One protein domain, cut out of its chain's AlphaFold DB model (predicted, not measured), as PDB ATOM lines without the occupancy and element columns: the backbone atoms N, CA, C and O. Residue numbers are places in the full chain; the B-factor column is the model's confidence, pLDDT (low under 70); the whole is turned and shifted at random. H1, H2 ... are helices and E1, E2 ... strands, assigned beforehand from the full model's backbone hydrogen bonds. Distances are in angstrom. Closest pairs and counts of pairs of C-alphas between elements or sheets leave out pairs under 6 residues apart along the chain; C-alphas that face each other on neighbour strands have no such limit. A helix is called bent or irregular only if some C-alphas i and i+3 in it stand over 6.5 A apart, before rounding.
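AT A GLANCE: This is residues 4 to 147 of the 147 residues of the protein "Sulfur relay (Sulfurtransferase) DsrF/TusC family protein" of Dyella sp. SG609 (UniProt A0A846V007). H5 runs through the middle of a helical bundle, with H2, H3 and H6 packed on it; the small hairpin of E1 and E2 lies at one end of the long axis with H4 beside it, and H1 and H7 lie at the other end. The bundle of H2, H3, H4, H5 and H6 is up and down, each helix running against the one before it, and the helix packing is part aligned, part crossed. The printed part has 144 residues with seven named helices and two named strands, in the order H1, H2, E1, E2, H3, H4, H5, H6, H7; its class is mostly helix, and its one sheet, E1 - E2, is antiparallel. It is compact, with a radius of gyration of the C-alphas of 15.2 A and spans of 48 by 33 by 25 A.

HOW THE PARTS SIT: Start at H1, residues 4 to 10, which touches H7, residues 135 to 145; their closest C-alphas, of Ala 4 and Gly 136, are 5.1 A apart. Next comes H2, residues 13 to 34, a hub together with H5, residues 95 to 113, each touching four helices. H2 and H5 run opposite ways at a steep tilt of 39 degrees, their closest C-alphas, of Ala 27 and Ala 100, 4.6 A apart. H2 touches H3, residues 58 to 68, with its residues 21 to 31 alone; the closest C-alphas are those of Leu 28 and Pro 59, 6.7 A. Look then at the hairpin of E1, residues 41 to 44, and E2, residues 51 to 54, where N 52 and O 43, 2.8 A apart, are within hydrogen-bond range. The closest C-alphas of E2 and H4, residues 75 to 87, are those of Leu 54 and Ser 82, 6.4 A. H3 and H4 form a helical hairpin, as do H4 and H5, which only just touch, with 3 pairs of C-alphas within 8 A. H5 and H6, residues 119 to 129, form another, at a shallow tilt of 28 degrees, with the closest C-alphas, of Ala 96 and Ser 129, 4.1 A apart. Every O i to N i+4 pair is within hydrogen-bond range in H1, H2, H3, H6 and H7, against 6 of 9 in H4 and 14 of 15 in H5.

IN THESE COORDINATES: Find C-alpha 4 at (27.219, -24.618, 28.098), where H1 begins. H2 runs 31.5 A from C-alpha 13 at (33.830, -10.083, 24.587), and H5 runs 25.6 A. H4, 18.6 A long, is only just irregular: C-alphas 78 and 81 are 6.7 A apart. H7 ends at C-alpha 145, (20.458, -16.846, 19.394).

THE WHOLE: The two C-alphas farthest apart, of Gly 49 and Val 147, are 49.7 A apart. The printed part has no cut and no long link. Its mean pLDDT is 90.2; residues 131 to 138 and 145 to 147 are under 70.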
ATOM      1  N   ALA A   4      27.618 -25.996  28.379       73.81
ATOM      2  CA  ALA A   4      27.219 -24.618  28.098       73.81
ATOM      3  C   ALA A   4      28.055 -23.572  28.866       73.81
ATOM      4  O   ALA A   4      28.329 -22.493  28.346       73.81
ATOM      5  N   THR A   5      28.525 -23.894  30.079       81.44
ATOM      6  CA  THR A   5      29.441 -23.022  30.836       81.44
ATOM      7  C   THR A   5      30.767 -22.866  30.097       81.44
ATOM      8  O   THR A   5      31.265 -21.755  29.947       81.44
ATOM      9  N   GLN A   6      31.330 -23.970  29.596       81.38
ATOM     10  CA  GLN A   6      32.575 -23.939  28.820       81.38
ATOM     11  C   GLN A   6      32.405 -23.146  27.520       81.38
ATOM     12  O   GLN A   6      33.256 -22.322  27.185       81.38
ATOM     13  N   GLN A   7      31.272 -23.330  26.836       83.06
ATOM     14  CA  GLN A   7      30.938 -22.555  25.642       83.06
ATOM     15  C   GLN A   7      30.872 -21.052  25.946       83.06
ATOM     16  O   GLN A   7      31.546 -20.279  25.266       83.06
ATOM     17  N   PHE A   8      30.161 -20.637  27.001       87.00
ATOM     18  CA  PHE A   8      30.089 -19.228  27.404       87.00
ATOM     19  C   PHE A   8      31.467 -18.641  27.736       87.00
ATOM     20  O   PHE A   8      31.806 -17.548  27.283       87.00
ATOM     21  N   LEU A   9      32.293 -19.366  28.495       86.94
ATOM     22  CA  LEU A   9      33.628 -18.895  28.876       86.94
ATOM     23  C   LEU A   9      34.554 -18.716  27.663       86.94
ATOM     24  O   LEU A   9      35.388 -17.808  27.673       86.94
ATOM     25  N   SER A  10      34.373 -19.537  26.622       88.25
ATOM     26  CA  SER A  10      35.131 -19.468  25.365       88.25
ATOM     27  C   SER A  10      34.679 -18.370  24.393       88.25
ATOM     28  O   SER A  10      35.356 -18.136  23.392       88.25
ATOM     29  N   LEU A  11      33.554 -17.699  24.663       89.94
ATOM     30  CA  LEU A  11      33.085 -16.591  23.838       89.94
ATOM     31  C   LEU A  11      34.063 -15.408  23.863       89.94
ATOM     32  O   LEU A  11      34.713 -15.129  24.873       89.94
ATOM     33  N   ASP A  12      34.093 -14.664  22.759       92.56
ATOM     34  CA  ASP A  12      34.702 -13.337  22.727       92.56
ATOM     35  C   ASP A  12      33.862 -12.307  23.509       92.56
ATOM     36  O   ASP A  12      32.699 -12.535  23.844       92.56
ATOM     37  N   GLU A  13      34.458 -11.149  23.795       90.62
ATOM     38  CA  GLU A  13      33.830 -10.083  24.587       90.62
ATOM     39  C   GLU A  13      32.508  -9.577  23.991       90.62
ATOM     40  O   GLU A  13      31.566  -9.273  24.724       90.62
ATOM     41  N   ALA A  14      32.411  -9.493  22.661       91.00
ATOM     42  CA  ALA A  14      31.205  -9.004  22.002       91.00
ATOM     43  C   ALA A  14      30.047  -9.994  22.180       91.00
ATOM     44  O   ALA A  14      28.929  -9.591  22.517       91.00
ATOM     45  N   LYS A  15      30.328 -11.291  22.032       91.00
ATOM     46  CA  LYS A  15      29.351 -12.360  22.256       91.00
ATOM     47  C   LYS A  15      28.986 -12.509  23.729       91.00
ATOM     48  O   LYS A  15      27.809 -12.692  24.029       91.00
ATOM     49  N   LYS A  16      29.942 -12.367  24.656       92.19
ATOM     50  CA  LYS A  16      29.649 -12.336  26.102       92.19
ATOM     51  C   LYS A  16      28.716 -11.187  26.450       92.19
ATOM     52  O   LYS A  16      27.722 -11.403  27.138       92.19
ATOM     53  N   ARG A  17      28.965  -9.994  25.901       94.12
ATOM     54  CA  ARG A  17      28.066  -8.847  26.062       94.12
ATOM     55  C   ARG A  17      26.662  -9.147  25.553       94.12
ATOM     56  O   ARG A  17      25.703  -8.918  26.287       94.12
ATOM     57  N   ALA A  18      26.537  -9.667  24.333       91.94
ATOM     58  CA  ALA A  18      25.238 -10.026  23.763       91.94
ATOM     59  C   ALA A  18      24.494 -11.051  24.640       91.94
ATOM     60  O   ALA A  18      23.326 -10.846  24.976       91.94
ATOM     61  N   ALA A  19      25.191 -12.097  25.090       91.69
ATOM     62  CA  ALA A  19      24.633 -13.122  25.966       91.69
ATOM     63  C   ALA A  19      24.203 -12.558  27.332       91.69
ATOM     64  O   ALA A  19      23.095 -12.844  27.782       91.69
ATOM     65  N   CYS A  20      25.015 -11.711  27.975       94.56
ATOM     66  CA  CYS A  20      24.651 -11.061  29.239       94.56
ATOM     67  C   CYS A  20      23.416 -10.163  29.099       94.56
ATOM     68  O   CYS A  20      22.558 -10.180  29.977       94.56
ATOM     69  N   ILE A  21      23.301  -9.399  28.006       94.88
ATOM     70  CA  ILE A  21      22.117  -8.564  27.751       94.88
ATOM     71  C   ILE A  21      20.879  -9.451  27.598       94.88
ATOM     72  O   ILE A  21      19.862  -9.188  28.237       94.88
ATOM     73  N   ARG A  22      20.973 -10.534  26.820       92.69
ATOM     74  CA  ARG A  22      19.868 -11.481  26.616       92.69
ATOM     75  C   ARG A  22      19.444 -12.174  27.911       92.69
ATOM     76  O   ARG A  22      18.255 -12.297  28.188       92.69
ATOM     77  N   LEU A  23      20.405 -12.584  28.732       93.31
ATOM     78  CA  LEU A  23      20.146 -13.131  30.063       93.31
ATOM     79  C   LEU A  23      19.501 -12.087  30.987       93.31
ATOM     80  O   LEU A  23      18.563 -12.416  31.712       93.31
ATOM     81  N   GLY A  24      19.918 -10.822  30.895       95.81
ATOM     82  CA  GLY A  24      19.258  -9.697  31.560       95.81
ATOM     83  C   GLY A  24      17.794  -9.524  31.139       95.81
ATOM     84  O   GLY A  24      16.945  -9.256  31.983       95.81
ATOM     85  N   GLU A  25      17.456  -9.748  29.864       94.62
ATOM     86  CA  GLU A  25      16.062  -9.725  29.389       94.62
ATOM     87  C   GLU A  25      15.216 -10.844  30.003       94.62
ATOM     88  O   GLU A  25      14.043 -10.628  30.309       94.62
ATOM     89  N   ILE A  26      15.794 -12.032  30.183       92.88
ATOM     90  CA  ILE A  26      15.124 -13.163  30.837       92.88
ATOM     91  C   ILE A  26      14.893 -12.843  32.316       92.88
ATOM     92  O   ILE A  26      13.759 -12.946  32.787       92.88
ATOM     93  N   ALA A  27      15.932 -12.385  33.018       95.62
ATOM     94  CA  ALA A  27      15.841 -11.945  34.409       95.62
ATOM     95  C   ALA A  27      14.769 -10.858  34.592       95.62
ATOM     96  O   ALA A  27      13.988 -10.888  35.541       95.62
ATOM     97  N   LEU A  28      14.659  -9.930  33.642       96.50
ATOM     98  CA  LEU A  28      13.677  -8.854  33.711       96.50
ATOM     99  C   LEU A  28      12.234  -9.358  33.596       96.50
ATOM    100  O   LEU A  28      11.353  -8.828  34.263       96.50
ATOM    101  N   ARG A  29      11.984 -10.421  32.822       94.88
ATOM    102  CA  ARG A  29      10.655 -11.059  32.792       94.88
ATOM    103  C   ARG A  29      10.298 -11.676  34.144       94.88
ATOM    104  O   ARG A  29       9.151 -11.571  34.565       94.88
ATOM    105  N   VAL A  30      11.268 -12.296  34.821       94.56
ATOM    106  CA  VAL A  30      11.079 -12.833  36.180       94.56
ATOM    107  C   VAL A  30      10.768 -11.702  37.156       94.56
ATOM    108  O   VAL A  30       9.836 -11.817  37.954       94.56
ATOM    109  N   TRP A  31      11.507 -10.596  37.063       96.62
ATOM    110  CA  TRP A  31      11.266  -9.407  37.872       96.62
ATOM    111  C   TRP A  31       9.844  -8.871  37.689       96.62
ATOM    112  O   TRP A  31       9.091  -8.778  38.655       96.62
ATOM    113  N   GLU A  32       9.446  -8.578  36.451       95.69
ATOM    114  CA  GLU A  32       8.147  -7.967  36.141       95.69
ATOM    115  C   GLU A  32       6.960  -8.892  36.423       95.69
ATOM    116  O   GLU A  32       5.862  -8.412  36.703       95.69
ATOM    117  N   ALA A  33       7.170 -10.211  36.406       94.19
ATOM    118  CA  ALA A  33       6.157 -11.171  36.832       94.19
ATOM    119  C   ALA A  33       5.853 -11.080  38.340       94.19
ATOM    120  O   ALA A  33       4.722 -11.338  38.747       94.19
ATOM    121  N   ASN A  34       6.841 -10.707  39.162       94.12
ATOM    122  CA  ASN A  34       6.691 -10.561  40.615       94.12
ATOM    123  C   ASN A  34       6.388  -9.114  41.040       94.12
ATOM    124  O   ASN A  34       5.711  -8.891  42.042       94.12
ATOM    125  N   PHE A  35       6.866  -8.138  40.268       95.50
ATOM    126  CA  PHE A  35       6.750  -6.708  40.544       95.50
ATOM    127  C   PHE A  35       6.203  -5.974  39.312       95.50
ATOM    128  O   PHE A  35       6.957  -5.302  38.603       95.50
ATOM    129  N   PRO A  36       4.894  -6.105  39.025       91.56
ATOM    130  CA  PRO A  36       4.274  -5.431  37.892       91.56
ATOM    131  C   PRO A  36       4.281  -3.907  38.067       91.56
ATOM    132  O   PRO A  36       4.504  -3.376  39.159       91.56
ATOM    133  N   GLU A  37       3.994  -3.183  36.985       85.75
ATOM    134  CA  GLU A  37       3.933  -1.722  37.007       85.75
ATOM    135  C   GLU A  37       2.984  -1.205  38.104       85.75
ATOM    136  O   GLU A  37       1.868  -1.692  38.285       85.75
ATOM    137  N   GLY A  38       3.450  -0.214  38.869       85.06
ATOM    138  CA  GLY A  38       2.713   0.349  40.000       85.06
ATOM    139  C   GLY A  38       2.823  -0.444  41.308       85.06
ATOM    140  O   GLY A  38       2.290   0.018  42.321       85.06
ATOM    141  N   CYS A  39       3.528  -1.583  41.325       91.31
ATOM    142  CA  CYS A  39       3.853  -2.289  42.561       91.31
ATOM    143  C   CYS A  39       4.630  -1.373  43.521       91.31
ATOM    144  O   CYS A  39       5.520  -0.623  43.113       91.31
ATOM    145  N   LYS A  40       4.268  -1.428  44.806       90.88
ATOM    146  CA  LYS A  40       4.927  -0.682  45.879       90.88
ATOM    147  C   LYS A  40       5.403  -1.663  46.931       90.88
ATOM    148  O   LYS A  40       4.587  -2.252  47.635       90.88
ATOM    149  N   VAL A  41       6.717  -1.798  47.044       93.94
ATOM    150  CA  VAL A  41       7.357  -2.601  48.084       93.94
ATOM    151  C   VAL A  41       7.987  -1.631  49.069       93.94
ATOM    152  O   VAL A  41       8.954  -0.947  48.737       93.94
ATOM    153  N   ALA A  42       7.384  -1.522  50.248       95.19
ATOM    154  CA  ALA A  42       7.930  -0.734  51.341       95.19
ATOM    155  C   ALA A  42       8.785  -1.627  52.242       95.19
ATOM    156  O   ALA A  42       8.425  -2.777  52.489       95.19
ATOM    157  N   TYR A  43       9.885  -1.081  52.740       94.94
ATOM    158  CA  TYR A  43      10.751  -1.726  53.722       94.94
ATOM    159  C   TYR A  43      11.199  -0.692  54.752       94.94
ATOM    160  O   TYR A  43      11.084   0.515  54.522       94.94
ATOM    161  N   GLN A  44      11.632  -1.159  55.917       94.38
ATOM    162  CA  GLN A  44      12.139  -0.298  56.976       94.38
ATOM    163  C   GLN A  44      13.645  -0.501  57.056       94.38
ATOM    164  O   GLN A  44      14.070  -1.630  57.256       94.38
ATOM    165  N   GLU A  45      14.425   0.566  56.890       90.12
ATOM    166  CA  GLU A  45      15.876   0.461  57.056       90.12
ATOM    167  C   GLU A  45      16.258   0.539  58.536       90.12
ATOM    168  O   GLU A  45      15.679   1.305  59.317       90.12
ATOM    169  N   SER A  46      17.195  -0.312  58.930       89.50
ATOM    170  CA  SER A  46      17.569  -0.562  60.320       89.50
ATOM    171  C   SER A  46      18.416   0.553  60.934       89.50
ATOM    172  O   SER A  46      18.444   0.686  62.162       89.50
ATOM    173  N   VAL A  47      19.077   1.381  60.117       85.81
ATOM    174  CA  VAL A  47      20.027   2.401  60.587       85.81
ATOM    175  C   VAL A  47      19.308   3.616  61.171       85.81
ATOM    176  O   VAL A  47      19.642   4.056  62.276       85.81
ATOM    177  N   THR A  48      18.324   4.176  60.466       87.94
ATOM    178  CA  THR A  48      17.540   5.339  60.927       87.94
ATOM    179  C   THR A  48      16.090   4.991  61.268       87.94
ATOM    180  O   THR A  48      15.383   5.810  61.863       87.94
ATOM    181  N   GLY A  49      15.645   3.763  60.973       90.00
ATOM    182  CA  GLY A  49      14.282   3.293  61.225       90.00
ATOM    183  C   GLY A  49      13.253   3.852  60.243       90.00
ATOM    184  O   GLY A  49      12.048   3.739  60.496       90.00
ATOM    185  N   SER A  50      13.695   4.488  59.158       92.25
ATOM    186  CA  SER A  50      12.829   5.129  58.174       92.25
ATOM    187  C   SER A  50      12.160   4.104  57.256       92.25
ATOM    188  O   SER A  50      12.698   3.038  56.968       92.25
ATOM    189  N   THR A  51      10.946   4.416  56.798       95.12
ATOM    190  CA  THR A  51      10.264   3.606  55.784       95.12
ATOM    191  C   THR A  51      10.664   4.084  54.400       95.12
ATOM    192  O   THR A  51      10.385   5.225  54.028       95.12
ATOM    193  N   GLN A  52      11.256   3.182  53.629       94.44
ATOM    194  CA  GLN A  52      11.648   3.392  52.245       94.44
ATOM    195  C   GLN A  52      10.702   2.652  51.300       94.44
ATOM    196  O   GLN A  52       9.915   1.793  51.702       94.44
ATOM    197  N   THR A  53      10.742   3.010  50.019       95.06
ATOM    198  CA  THR A  53      10.017   2.296  48.959       95.06
ATOM    199  C   THR A  53      10.996   1.898  47.870       95.06
ATOM    200  O   THR A  53      11.687   2.744  47.309       95.06
ATOM    201  N   LEU A  54      11.028   0.610  47.549       95.50
ATOM    202  CA  LEU A  54      11.800   0.078  46.438       95.50
ATOM    203  C   LEU A  54      11.225   0.582  45.108       95.50
ATOM    204  O   LEU A  54      10.045   0.373  44.804       95.50
ATOM    205  N   ASP A  55      12.072   1.191  44.278       94.69
ATOM    206  CA  ASP A  55      11.689   1.568  42.921       94.69
ATOM    207  C   ASP A  55      11.689   0.341  42.002       94.69
ATOM    208  O   ASP A  55      12.706  -0.061  41.433       94.69
ATOM    209  N   CYS A  56      10.506  -0.250  41.839       95.81
ATOM    210  CA  CYS A  56      10.316  -1.472  41.060       95.81
ATOM    211  C   CYS A  56      10.570  -1.299  39.550       95.81
ATOM    212  O   CYS A  56      10.641  -2.297  38.832       95.81
ATOM    213  N   ARG A  57      10.730  -0.064  39.051       95.38
ATOM    214  CA  ARG A  57      11.034   0.210  37.634       95.38
ATOM    215  C   ARG A  57      12.528   0.150  37.330       95.38
ATOM    216  O   ARG A  57      12.897   0.037  36.162       95.38
ATOM    217  N   LEU A  58      13.384   0.204  38.356       95.00
ATOM    218  CA  LEU A  58      14.836   0.282  38.186       95.00
ATOM    219  C   LEU A  58      15.419  -0.810  37.285       95.00
ATOM    220  O   LEU A  58      16.198  -0.457  36.401       95.00
ATOM    221  N   PRO A  59      15.027  -2.094  37.403       97.31
ATOM    222  CA  PRO A  59      15.568  -3.126  36.520       97.31
ATOM    223  C   PRO A  59      15.245  -2.910  35.039       97.31
ATOM    224  O   PRO A  59      16.094  -3.138  34.176       97.31
ATOM    225  N   ARG A  60      14.045  -2.412  34.726       97.00
ATOM    226  CA  ARG A  60      13.676  -2.052  33.353       97.00
ATOM    227  C   ARG A  60      14.540  -0.902  32.846       97.00
ATOM    228  O   ARG A  60      15.171  -1.032  31.800       97.00
ATOM    229  N   GLU A  61      14.617   0.180  33.620       96.44
ATOM    230  CA  GLU A  61      15.409   1.363  33.264       96.44
ATOM    231  C   GLU A  61      16.899   1.030  33.083       96.44
ATOM    232  O   GLU A  61      17.527   1.502  32.136       96.44
ATOM    233  N   ALA A  62      17.458   0.171  33.938       97.50
ATOM    234  CA  ALA A  62      18.843  -0.281  33.863       97.50
ATOM    235  C   ALA A  62      19.139  -1.062  32.582       97.50
ATOM    236  O   ALA A  62      20.149  -0.814  31.921       97.50
ATOM    237  N   LEU A  63      18.258  -1.989  32.199       96.81
ATOM    238  CA  LEU A  63      18.458  -2.764  30.978       96.81
ATOM    239  C   LEU A  63      18.286  -1.899  29.721       96.81
ATOM    240  O   LEU A  63      19.015  -2.073  28.741       96.81
ATOM    241  N   ASP A  64      17.372  -0.930  29.750       96.56
ATOM    242  CA  ASP A  64      17.214   0.030  28.658       96.56
ATOM    243  C   ASP A  64      18.432   0.965  28.546       96.56
ATOM    244  O   ASP A  64      18.913   1.214  27.437       96.56
ATOM    245  N   ALA A  65      19.024   1.376  29.672       97.00
ATOM    246  CA  ALA A  65      20.292   2.107  29.702       97.00
ATOM    247  C   ALA A  65      21.458   1.294  29.117       97.00
ATOM    248  O   ALA A  65      22.277   1.836  28.374       97.00
ATOM    249  N   VAL A  66      21.515  -0.018  29.367       96.69
ATOM    250  CA  VAL A  66      22.521  -0.915  28.761       96.69
ATOM    251  C   VAL A  66      22.397  -0.963  27.241       96.69
ATOM    252  O   VAL A  66      23.412  -0.956  26.536       96.69
ATOM    253  N   ARG A  67      21.164  -1.000  26.727       93.81
ATOM    254  CA  ARG A  67      20.887  -0.989  25.284       93.81
ATOM    255  C   ARG A  67      21.240   0.355  24.651       93.81
ATOM    256  O   ARG A  67      21.806   0.376  23.562       93.81
ATOM    257  N   ALA A  68      20.937   1.454  25.339       94.00
ATOM    258  CA  ALA A  68      21.287   2.806  24.903       94.00
ATOM    259  C   ALA A  68      22.786   3.126  25.067       94.00
ATOM    260  O   ALA A  68      23.302   4.012  24.391       94.00
ATOM    261  N   GLY A  69      23.484   2.405  25.949       93.62
ATOM    262  CA  GLY A  69      24.897   2.611  26.265       93.62
ATOM    263  C   GLY A  69      25.178   3.830  27.148       93.62
ATOM    264  O   GLY A  69      26.294   4.343  27.105       93.62
ATOM    265  N   LEU A  70      24.195   4.323  27.910       92.62
ATOM    266  CA  LEU A  70      24.344   5.508  28.763       92.62
ATOM    267  C   LEU A  70      23.387   5.485  29.965       92.62
ATOM    268  O   LEU A  70      22.257   5.016  29.845       92.62
ATOM    269  N   ASP A  71      23.823   6.034  31.103       90.62
ATOM    270  CA  ASP A  71      22.981   6.252  32.287       90.62
ATOM    271  C   ASP A  71      22.341   7.648  32.237       90.62
ATOM    272  O   ASP A  71      22.942   8.644  32.637       90.62
ATOM    273  N   ALA A  72      21.119   7.730  31.711       78.19
ATOM    274  CA  ALA A  72      20.406   9.000  31.576       78.19
ATOM    275  C   ALA A  72      19.768   9.492  32.885       78.19
ATOM    276  O   ALA A  72      19.515  10.687  33.027       78.19
ATOM    277  N   ASN A  73      19.468   8.582  33.819       85.19
ATOM    278  CA  ASN A  73      18.500   8.823  34.894       85.19
ATOM    279  C   ASN A  73      19.093   8.630  36.298       85.19
ATOM    280  O   ASN A  73      18.340   8.434  37.258       85.19
ATOM    281  N   GLY A  74      20.424   8.652  36.422       93.50
ATOM    282  CA  GLY A  74      21.111   8.408  37.692       93.50
ATOM    283  C   GLY A  74      20.765   7.035  38.264       93.50
ATOM    284  O   GLY A  74      20.497   6.906  39.461       93.50
ATOM    285  N   ILE A  75      20.697   6.029  37.391       95.06
ATOM    286  CA  ILE A  75      20.300   4.663  37.730       95.06
ATOM    287  C   ILE A  75      21.274   4.090  38.757       95.06
ATOM    288  O   ILE A  75      20.814   3.510  39.738       95.06
ATOM    289  N   GLU A  76      22.586   4.321  38.598       94.31
ATOM    290  CA  GLU A  76      23.594   3.856  39.566       94.31
ATOM    291  C   GLU A  76      23.245   4.307  40.990       94.31
ATOM    292  O   GLU A  76      23.145   3.480  41.895       94.31
ATOM    293  N   GLN A  77      22.979   5.603  41.172       94.25
ATOM    294  CA  GLN A  77      22.675   6.177  42.482       94.25
ATOM    295  C   GLN A  77      21.386   5.606  43.083       94.25
ATOM    296  O   GLN A  77      21.307   5.396  44.292       94.25
ATOM    297  N   ARG A  78      20.371   5.361  42.251       94.88
ATOM    298  CA  ARG A  78      19.067   4.850  42.696       94.88
ATOM    299  C   ARG A  78      19.115   3.381  43.119       94.88
ATOM    300  O   ARG A  78      18.275   2.976  43.913       94.88
ATOM    301  N   TYR A  79      20.083   2.604  42.629       94.94
ATOM    302  CA  TYR A  79      20.294   1.225  43.076       94.94
ATOM    303  C   TYR A  79      20.918   1.127  44.469       94.94
ATOM    304  O   TYR A  79      20.628   0.160  45.172       94.94
ATOM    305  N   LEU A  80      21.764   2.091  44.860       92.19
ATOM    306  CA  LEU A  80      22.609   1.984  46.058       92.19
ATOM    307  C   LEU A  80      21.811   1.644  47.318       92.19
ATOM    308  O   LEU A  80      22.177   0.716  48.029       92.19
ATOM    309  N   GLU A  81      20.705   2.350  47.546       91.44
ATOM    310  CA  GLU A  81      19.889   2.177  48.750       91.44
ATOM    311  C   GLU A  81      19.265   0.778  48.825       91.44
ATOM    312  O   GLU A  81      19.401   0.068  49.812       91.44
ATOM    313  N   SER A  82      18.622   0.338  47.743       93.00
ATOM    314  CA  SER A  82      18.005  -0.989  47.679       93.00
ATOM    315  C   SER A  82      19.018  -2.132  47.724       93.00
ATOM    316  O   SER A  82      18.676  -3.206  48.201       93.00
ATOM    317  N   ILE A  83      20.240  -1.926  47.221       94.56
ATOM    318  CA  ILE A  83      21.318  -2.918  47.327       94.56
ATOM    319  C   ILE A  83      21.793  -3.018  48.778       94.56
ATOM    320  O   ILE A  83      21.867  -4.127  49.291       94.56
ATOM    321  N   ALA A  84      22.027  -1.886  49.450       93.75
ATOM    322  CA  ALA A  84      22.384  -1.878  50.869       93.75
ATOM    323  C   ALA A  84      21.300  -2.563  51.716       93.75
ATOM    324  O   ALA A  84      21.596  -3.481  52.468       93.75
ATOM    325  N   ALA A  85      20.026  -2.231  51.487       95.06
ATOM    326  CA  ALA A  85      18.913  -2.853  52.199       95.06
ATOM    327  C   ALA A  85      18.796  -4.374  51.964       95.06
ATOM    328  O   ALA A  85      18.326  -5.094  52.841       95.06
ATOM    329  N   LEU A  86      19.197  -4.877  50.789       95.06
ATOM    330  CA  LEU A  86      19.254  -6.318  50.514       95.06
ATOM    331  C   LEU A  86      20.434  -7.008  51.213       95.06
ATOM    332  O   LEU A  86      20.341  -8.199  51.498       95.06
ATOM    333  N   GLU A  87      21.545  -6.303  51.425       92.38
ATOM    334  CA  GLU A  87      22.730  -6.815  52.126       92.38
ATOM    335  C   GLU A  87      22.558  -6.782  53.652       92.38
ATOM    336  O   GLU A  87      23.057  -7.673  54.337       92.38
ATOM    337  N   ASP A  88      21.816  -5.796  54.160       93.88
ATOM    338  CA  ASP A  88      21.529  -5.597  55.585       93.88
ATOM    339  C   ASP A  88      20.303  -6.393  56.083       93.88
ATOM    340  O   ASP A  88      19.922  -6.277  57.246       93.88
ATOM    341  N   ASP A  89      19.682  -7.211  55.223       92.75
ATOM    342  CA  ASP A  89      18.440  -7.953  55.503       92.75
ATOM    343  C   ASP A  89      17.232  -7.052  55.871       92.75
ATOM    344  O   ASP A  89      16.270  -7.493  56.503       92.75
ATOM    345  N   ASP A  90      17.236  -5.787  55.442       95.62
ATOM    346  CA  ASP A  90      16.127  -4.841  55.633       95.62
ATOM    347  C   ASP A  90      15.047  -4.980  54.543       95.62
ATOM    348  O   ASP A  90      13.858  -4.728  54.775       95.62
ATOM    349  N   LEU A  91      15.442  -5.411  53.341       95.94
ATOM    350  CA  LEU A  91      14.566  -5.662  52.199       95.94
ATOM    351  C   LEU A  91      14.572  -7.151  51.834       95.94
ATOM    352  O   LEU A  91      15.583  -7.694  51.404       95.94
ATOM    353  N   PHE A  92      13.403  -7.794  51.889       94.69
ATOM    354  CA  PHE A  92      13.232  -9.184  51.463       94.69
ATOM    355  C   PHE A  92      12.508  -9.272  50.122       94.69
ATOM    356  O   PHE A  92      11.400  -8.760  49.953       94.69
ATOM    357  N   LEU A  93      13.118  -9.983  49.176       95.12
ATOM    358  CA  LEU A  93      12.536 -10.297  47.875       95.12
ATOM    359  C   LEU A  93      12.393 -11.817  47.731       95.12
ATOM    360  O   LEU A  93      13.156 -12.564  48.345       95.12
ATOM    361  N   PRO A  94      11.464 -12.308  46.891       94.62
ATOM    362  CA  PRO A  94      11.521 -13.694  46.444       94.62
ATOM    363  C   PRO A  94      12.905 -13.996  45.860       94.62
ATOM    364  O   PRO A  94      13.427 -13.192  45.088       94.62
ATOM    365  N   GLU A  95      13.477 -15.155  46.190       93.19
ATOM    366  CA  GLU A  95      14.849 -15.533  45.814       93.19
ATOM    367  C   GLU A  95      15.123 -15.339  44.310       93.19
ATOM    368  O   GLU A  95      16.086 -14.679  43.915       93.19
ATOM    369  N   ALA A  96      14.216 -15.824  43.457       93.94
ATOM    370  CA  ALA A  96      14.302 -15.654  42.008       93.94
ATOM    371  C   ALA A  96      14.365 -14.172  41.591       93.94
ATOM    372  O   ALA A  96      15.142 -13.796  40.712       93.94
ATOM    373  N   SER A  97      13.587 -13.312  42.249       95.62
ATOM    374  CA  SER A  97      13.581 -11.877  41.978       95.62
ATOM    375  C   SER A  97      14.833 -11.173  42.489       95.62
ATOM    376  O   SER A  97      15.301 -10.246  41.835       95.62
ATOM    377  N   GLN A  98      15.400 -11.607  43.618       96.31
ATOM    378  CA  GLN A  98      16.670 -11.081  44.122       96.31
ATOM    379  C   GLN A  98      17.813 -11.395  43.147       96.31
ATOM    380  O   GLN A  98      18.587 -10.506  42.788       96.31
ATOM    381  N   PHE A  99      17.869 -12.626  42.632       96.38
ATOM    382  CA  PHE A  99      18.820 -12.992  41.582       96.38
ATOM    383  C   PHE A  99      18.611 -12.191  40.296       96.38
ATOM    384  O   PHE A  99      19.587 -11.721  39.710       96.38
ATOM    385  N   ALA A 100      17.357 -11.980  39.879       97.00
ATOM    386  CA  ALA A 100      17.055 -11.132  38.729       97.00
ATOM    387  C   ALA A 100      17.542  -9.690  38.940       97.00
ATOM    388  O   ALA A 100      18.159  -9.106  38.047       97.00
ATOM    389  N   TYR A 101      17.302  -9.140  40.133       97.75
ATOM    390  CA  TYR A 101      17.693  -7.785  40.505       97.75
ATOM    391  C   TYR A 101      19.209  -7.592  40.418       97.75
ATOM    392  O   TYR A 101      19.677  -6.678  39.733       97.75
ATOM    393  N   TYR A 102      19.977  -8.504  41.024       97.56
ATOM    394  CA  TYR A 102      21.438  -8.473  40.969       97.56
ATOM    395  C   TYR A 102      21.988  -8.696  39.563       97.56
ATOM    396  O   TYR A 102      22.914  -7.993  39.161       97.56
ATOM    397  N   ALA A 103      21.414  -9.625  38.793       97.38
ATOM    398  CA  ALA A 103      21.853  -9.871  37.425       97.38
ATOM    399  C   ALA A 103      21.753  -8.595  36.581       97.38
ATOM    400  O   ALA A 103      22.726  -8.192  35.946       97.38
ATOM    401  N   ILE A 104      20.601  -7.921  36.617       98.19
ATOM    402  CA  ILE A 104      20.347  -6.708  35.831       98.19
ATOM    403  C   ILE A 104      21.222  -5.544  36.307       98.19
ATOM    404  O   ILE A 104      21.829  -4.861  35.478       98.19
ATOM    405  N   TYR A 105      21.350  -5.362  37.625       97.75
ATOM    406  CA  TYR A 105      22.266  -4.382  38.208       97.75
ATOM    407  C   TYR A 105      23.705  -4.598  37.720       97.75
ATOM    408  O   TYR A 105      24.363  -3.658  37.274       97.75
ATOM    409  N   ASN A 106      24.176  -5.845  37.714       97.81
ATOM    410  CA  ASN A 106      25.535  -6.178  37.304       97.81
ATOM    411  C   ASN A 106      25.757  -6.052  35.786       97.81
ATOM    412  O   ASN A 106      26.835  -5.619  35.373       97.81
ATOM    413  N   VAL A 107      24.748  -6.339  34.948       97.50
ATOM    414  CA  VAL A 107      24.785  -6.012  33.505       97.50
ATOM    415  C   VAL A 107      24.984  -4.504  33.320       97.50
ATOM    416  O   VAL A 107      25.868  -4.084  32.566       97.50
ATOM    417  N   PHE A 108      24.196  -3.687  34.021       98.00
ATOM    418  CA  PHE A 108      24.292  -2.228  33.971       98.00
ATOM    419  C   PHE A 108      25.660  -1.721  34.443       98.00
ATOM    420  O   PHE A 108      26.340  -0.990  33.716       98.00
ATOM    421  N   GLN A 109      26.126  -2.186  35.599       97.56
ATOM    422  CA  GLN A 109      27.431  -1.820  36.144       97.56
ATOM    423  C   GLN A 109      28.584  -2.188  35.197       97.56
ATOM    424  O   GLN A 109      29.511  -1.399  35.000       97.56
ATOM    425  N   ARG A 110      28.526  -3.362  34.556       97.25
ATOM    426  CA  ARG A 110      29.573  -3.824  33.634       97.25
ATOM    427  C   ARG A 110      29.617  -3.030  32.332       97.25
ATOM    428  O   ARG A 110      30.710  -2.672  31.885       97.25
ATOM    429  N   TYR A 111      28.462  -2.799  31.705       96.88
ATOM    430  CA  TYR A 111      28.389  -2.315  30.320       96.88
ATOM    431  C   TYR A 111      28.021  -0.839  30.167       96.88
ATOM    432  O   TYR A 111      28.198  -0.306  29.073       96.88
ATOM    433  N   VAL A 112      27.538  -0.184  31.225       97.06
ATOM    434  CA  VAL A 112      27.261   1.262  31.235       97.06
ATOM    435  C   VAL A 112      28.260   1.990  32.126       97.06
ATOM    436  O   VAL A 112      28.954   2.885  31.654       97.06
ATOM    437  N   VAL A 113      28.389   1.575  33.389       95.75
ATOM    438  CA  VAL A 113      29.289   2.240  34.354       95.75
ATOM    439  C   VAL A 113      30.761   1.878  34.103       95.75
ATOM    440  O   VAL A 113      31.665   2.662  34.384       95.75
ATOM    441  N   GLY A 114      31.026   0.695  33.542       94.81
ATOM    442  CA  GLY A 114      32.380   0.223  33.239       94.81
ATOM    443  C   GLY A 114      33.088  -0.442  34.424       94.81
ATOM    444  O   GLY A 114      34.320  -0.525  34.446       94.81
ATOM    445  N   ARG A 115      32.336  -0.936  35.417       95.81
ATOM    446  CA  ARG A 115      32.888  -1.741  36.515       95.81
ATOM    447  C   ARG A 115      33.405  -3.079  35.990       95.81
ATOM    448  O   ARG A 115      32.833  -3.686  35.087       95.81
ATOM    449  N   LYS A 116      34.482  -3.572  36.601       95.31
ATOM    450  CA  LYS A 116      35.007  -4.914  36.330       95.31
ATOM    451  C   LYS A 116      34.189  -5.938  37.108       95.31
ATOM    452  O   LYS A 116      34.480  -6.202  38.268       95.31
ATOM    453  N   ILE A 117      33.171  -6.475  36.453       95.19
ATOM    454  CA  ILE A 117      32.347  -7.575  36.950       95.19
ATOM    455  C   ILE A 117      32.562  -8.758  36.016       95.19
ATOM    456  O   ILE A 117      32.531  -8.592  34.799       95.19
ATOM    457  N   ASP A 118      32.799  -9.927  36.599       94.75
ATOM    458  CA  ASP A 118      32.927 -11.179  35.864       94.75
ATOM    459  C   ASP A 118      31.607 -11.520  35.149       94.75
ATOM    460  O   ASP A 118      30.548 -11.620  35.775       94.75
ATOM    461  N   GLU A 119      31.650 -11.695  33.824       94.62
ATOM    462  CA  GLU A 119      30.447 -11.955  33.025       94.62
ATOM    463  C   GLU A 119      29.782 -13.287  33.388       94.62
ATOM    464  O   GLU A 119      28.568 -13.435  33.225       94.62
ATOM    465  N   TRP A 120      30.550 -14.252  33.907       93.25
ATOM    466  CA  TRP A 120      29.980 -15.506  34.384       93.25
ATOM    467  C   TRP A 120      29.121 -15.302  35.636       93.25
ATOM    468  O   TRP A 120      28.055 -15.904  35.742       93.25
ATOM    469  N   THR A 121      29.507 -14.400  36.538       94.19
ATOM    470  CA  THR A 121      28.685 -14.007  37.694       94.19
ATOM    471  C   THR A 121      27.329 -13.460  37.246       94.19
ATOM    472  O   THR A 121      26.295 -13.895  37.756       94.19
ATOM    473  N   ILE A 122      27.324 -12.581  36.240       95.25
ATOM    474  CA  ILE A 122      26.096 -12.037  35.639       95.25
ATOM    475  C   ILE A 122      25.230 -13.168  35.074       95.25
ATOM    476  O   ILE A 122      24.035 -13.255  35.369       95.25
ATOM    477  N   ALA A 123      25.835 -14.041  34.264       92.50
ATOM    478  CA  ALA A 123      25.124 -15.140  33.630       92.50
ATOM    479  C   ALA A 123      24.529 -16.103  34.665       92.50
ATOM    480  O   ALA A 123      23.362 -16.475  34.565       92.50
ATOM    481  N   ASN A 124      25.302 -16.455  35.692       91.75
ATOM    482  CA  ASN A 124      24.881 -17.358  36.754       91.75
ATOM    483  C   ASN A 124      23.702 -16.791  37.561       91.75
ATOM    484  O   ASN A 124      22.747 -17.517  37.823       91.75
ATOM    485  N   GLN A 125      23.726 -15.499  37.901       94.38
ATOM    486  CA  GLN A 125      22.610 -14.840  38.593       94.38
ATOM    487  C   GLN A 125      21.342 -14.812  37.727       94.38
ATOM    488  O   GLN A 125      20.262 -15.162  38.198       94.38
ATOM    489  N   ALA A 126      21.461 -14.468  36.444       93.69
ATOM    490  CA  ALA A 126      20.311 -14.470  35.544       93.69
ATOM    491  C   ALA A 126      19.706 -15.875  35.385       93.69
ATOM    492  O   ALA A 126      18.486 -16.034  35.430       93.69
ATOM    493  N   LEU A 127      20.544 -16.906  35.260       90.62
ATOM    494  CA  LEU A 127      20.092 -18.295  35.164       90.62
ATOM    495  C   LEU A 127      19.433 -18.770  36.469       90.62
ATOM    496  O   LEU A 127      18.389 -19.419  36.413       90.62
ATOM    497  N   ALA A 128      19.977 -18.391  37.629       90.75
ATOM    498  CA  ALA A 128      19.374 -18.676  38.932       90.75
ATOM    499  C   ALA A 128      17.985 -18.029  39.091       90.75
ATOM    500  O   ALA A 128      17.093 -18.625  39.694       90.75
ATOM    501  N   SER A 129      17.761 -16.854  38.488       92.31
ATOM    502  CA  SER A 129      16.448 -16.195  38.513       92.31
ATOM    503  C   SER A 129      15.367 -16.940  37.726       92.31
ATOM    504  O   SER A 129      14.193 -16.895  38.081       92.31
ATOM    505  N   ALA A 130      15.738 -17.656  36.663       84.62
ATOM    506  CA  ALA A 130      14.784 -18.249  35.730       84.62
ATOM    507  C   ALA A 130      14.147 -19.560  36.231       84.62
ATOM    508  O   ALA A 130      13.389 -20.177  35.479       84.62
ATOM    509  N   VAL A 131      14.472 -20.013  37.457       66.62
ATOM    510  CA  VAL A 131      14.020 -21.284  38.075       66.62
ATOM    511  C   VAL A 131      14.013 -22.434  37.054       66.62
ATOM    512  O   VAL A 131      13.098 -23.254  36.990       66.62
ATOM    513  N   THR A 132      15.007 -22.455  36.165       57.03
ATOM    514  CA  THR A 132      15.052 -23.432  35.081       57.03
ATOM    515  C   THR A 132      15.822 -24.644  35.593       57.03
ATOM    516  O   THR A 132      16.969 -24.487  36.008       57.03
ATOM    517  N   PRO A 133      15.237 -25.856  35.581       51.16
ATOM    518  CA  PRO A 133      15.889 -27.037  36.146       51.16
ATOM    519  C   PRO A 133      17.153 -27.466  35.384       51.16
ATOM    520  O   PRO A 133      17.894 -28.311  35.880       51.16
ATOM    521  N   ASP A 134      17.431 -26.878  34.214       62.47
ATOM    522  CA  ASP A 134      18.668 -27.101  33.474       62.47
ATOM    523  C   ASP A 134      19.305 -25.790  32.989       62.47
ATOM    524  O   ASP A 134      18.968 -25.229  31.940       62.47
ATOM    525  N   LEU A 135      20.286 -25.340  33.772       62.84
ATOM    526  CA  LEU A 135      21.149 -24.191  33.506       62.84
ATOM    527  C   LEU A 135      21.913 -24.329  32.172       62.84
ATOM    528  O   LEU A 135      22.228 -23.330  31.528       62.84
ATOM    529  N   GLY A 136      22.186 -25.567  31.742       62.16
ATOM    530  CA  GLY A 136      22.853 -25.870  30.481       62.16
ATOM    531  C   GLY A 136      21.966 -25.619  29.265       62.16
ATOM    532  O   GLY A 136      22.431 -25.022  28.293       62.16
ATOM    533  N   THR A 137      20.693 -26.011  29.326       67.81
ATOM    534  CA  THR A 137      19.733 -25.798  28.229       67.81
ATOM    535  C   THR A 137      19.415 -24.312  28.047       67.81
ATOM    536  O   THR A 137      19.555 -23.801  26.939       67.81
ATOM    537  N   ALA A 138      19.104 -23.588  29.129       68.19
ATOM    538  CA  ALA A 138      18.795 -22.156  29.053       68.19
ATOM    539  C   ALA A 138      19.968 -21.329  28.499       68.19
ATOM    540  O   ALA A 138      19.780 -20.445  27.663       68.19
ATOM    541  N   LEU A 139      21.195 -21.646  28.922       75.44
ATOM    542  CA  LEU A 139      22.389 -20.998  28.391       75.44
ATOM    543  C   LEU A 139      22.641 -21.391  26.929       75.44
ATOM    544  O   LEU A 139      22.969 -20.528  26.125       75.44
ATOM    545  N   SER A 140      22.437 -22.658  26.559       77.00
ATOM    546  CA  SER A 140      22.578 -23.112  25.167       77.00
ATOM    547  C   SER A 140      21.611 -22.398  24.220       77.00
ATOM    548  O   SER A 140      22.009 -22.039  23.113       77.00
ATOM    549  N   ASP A 141      20.371 -22.158  24.644       77.44
ATOM    550  CA  ASP A 141      19.379 -21.433  23.843       77.44
ATOM    551  C   ASP A 141      19.790 -19.970  23.639       77.44
ATOM    552  O   ASP A 141      19.791 -19.482  22.509       77.44
ATOM    553  N   VAL A 142      20.256 -19.297  24.698       78.38
ATOM    554  CA  VAL A 142      20.806 -17.935  24.587       78.38
ATOM    555  C   VAL A 142      22.020 -17.892  23.660       78.38
ATOM    556  O   VAL A 142      22.139 -16.984  22.839       78.38
ATOM    557  N   LEU A 143      22.920 -18.872  23.768       77.56
ATOM    558  CA  LEU A 143      24.115 -18.951  22.930       77.56
ATOM    559  C   LEU A 143      23.769 -19.174  21.453       77.56
ATOM    560  O   LEU A 143      24.415 -18.578  20.598       77.56
ATOM    561  N   ARG A 144      22.749 -19.984  21.138       76.62
ATOM    562  CA  ARG A 144      22.288 -20.204  19.754       76.62
ATOM    563  C   ARG A 144      21.709 -18.951  19.107       76.62
ATOM    564  O   ARG A 144      21.848 -18.793  17.904       76.62
ATOM    565  N   GLU A 145      21.059 -18.093  19.887       68.44
ATOM    566  CA  GLU A 145      20.458 -16.846  19.394       68.44
ATOM    567  C   GLU A 145      21.459 -15.679  19.306       68.44
ATOM    568  O   GLU A 145      21.168 -14.670  18.666       68.44
ATOM    569  N   ALA A 146      22.618 -15.796  19.962       62.34
ATOM    570  CA  ALA A 146      23.666 -14.772  19.996       62.34
ATOM    571  C   ALA A 146      24.770 -14.957  18.930       62.34
ATOM    572  O   ALA A 146      25.665 -14.110  18.839       62.34
ATOM    573  N   VAL A 147      24.732 -16.053  18.157       50.28
ATOM    574  CA  VAL A 147      25.606 -16.338  16.995       50.28
ATOM    575  C   VAL A 147      24.867 -16.028  15.701       50.28
ATOM    576  O   VAL A 147      25.518 -15.443  14.806       50.28
TER     577      VAL A 147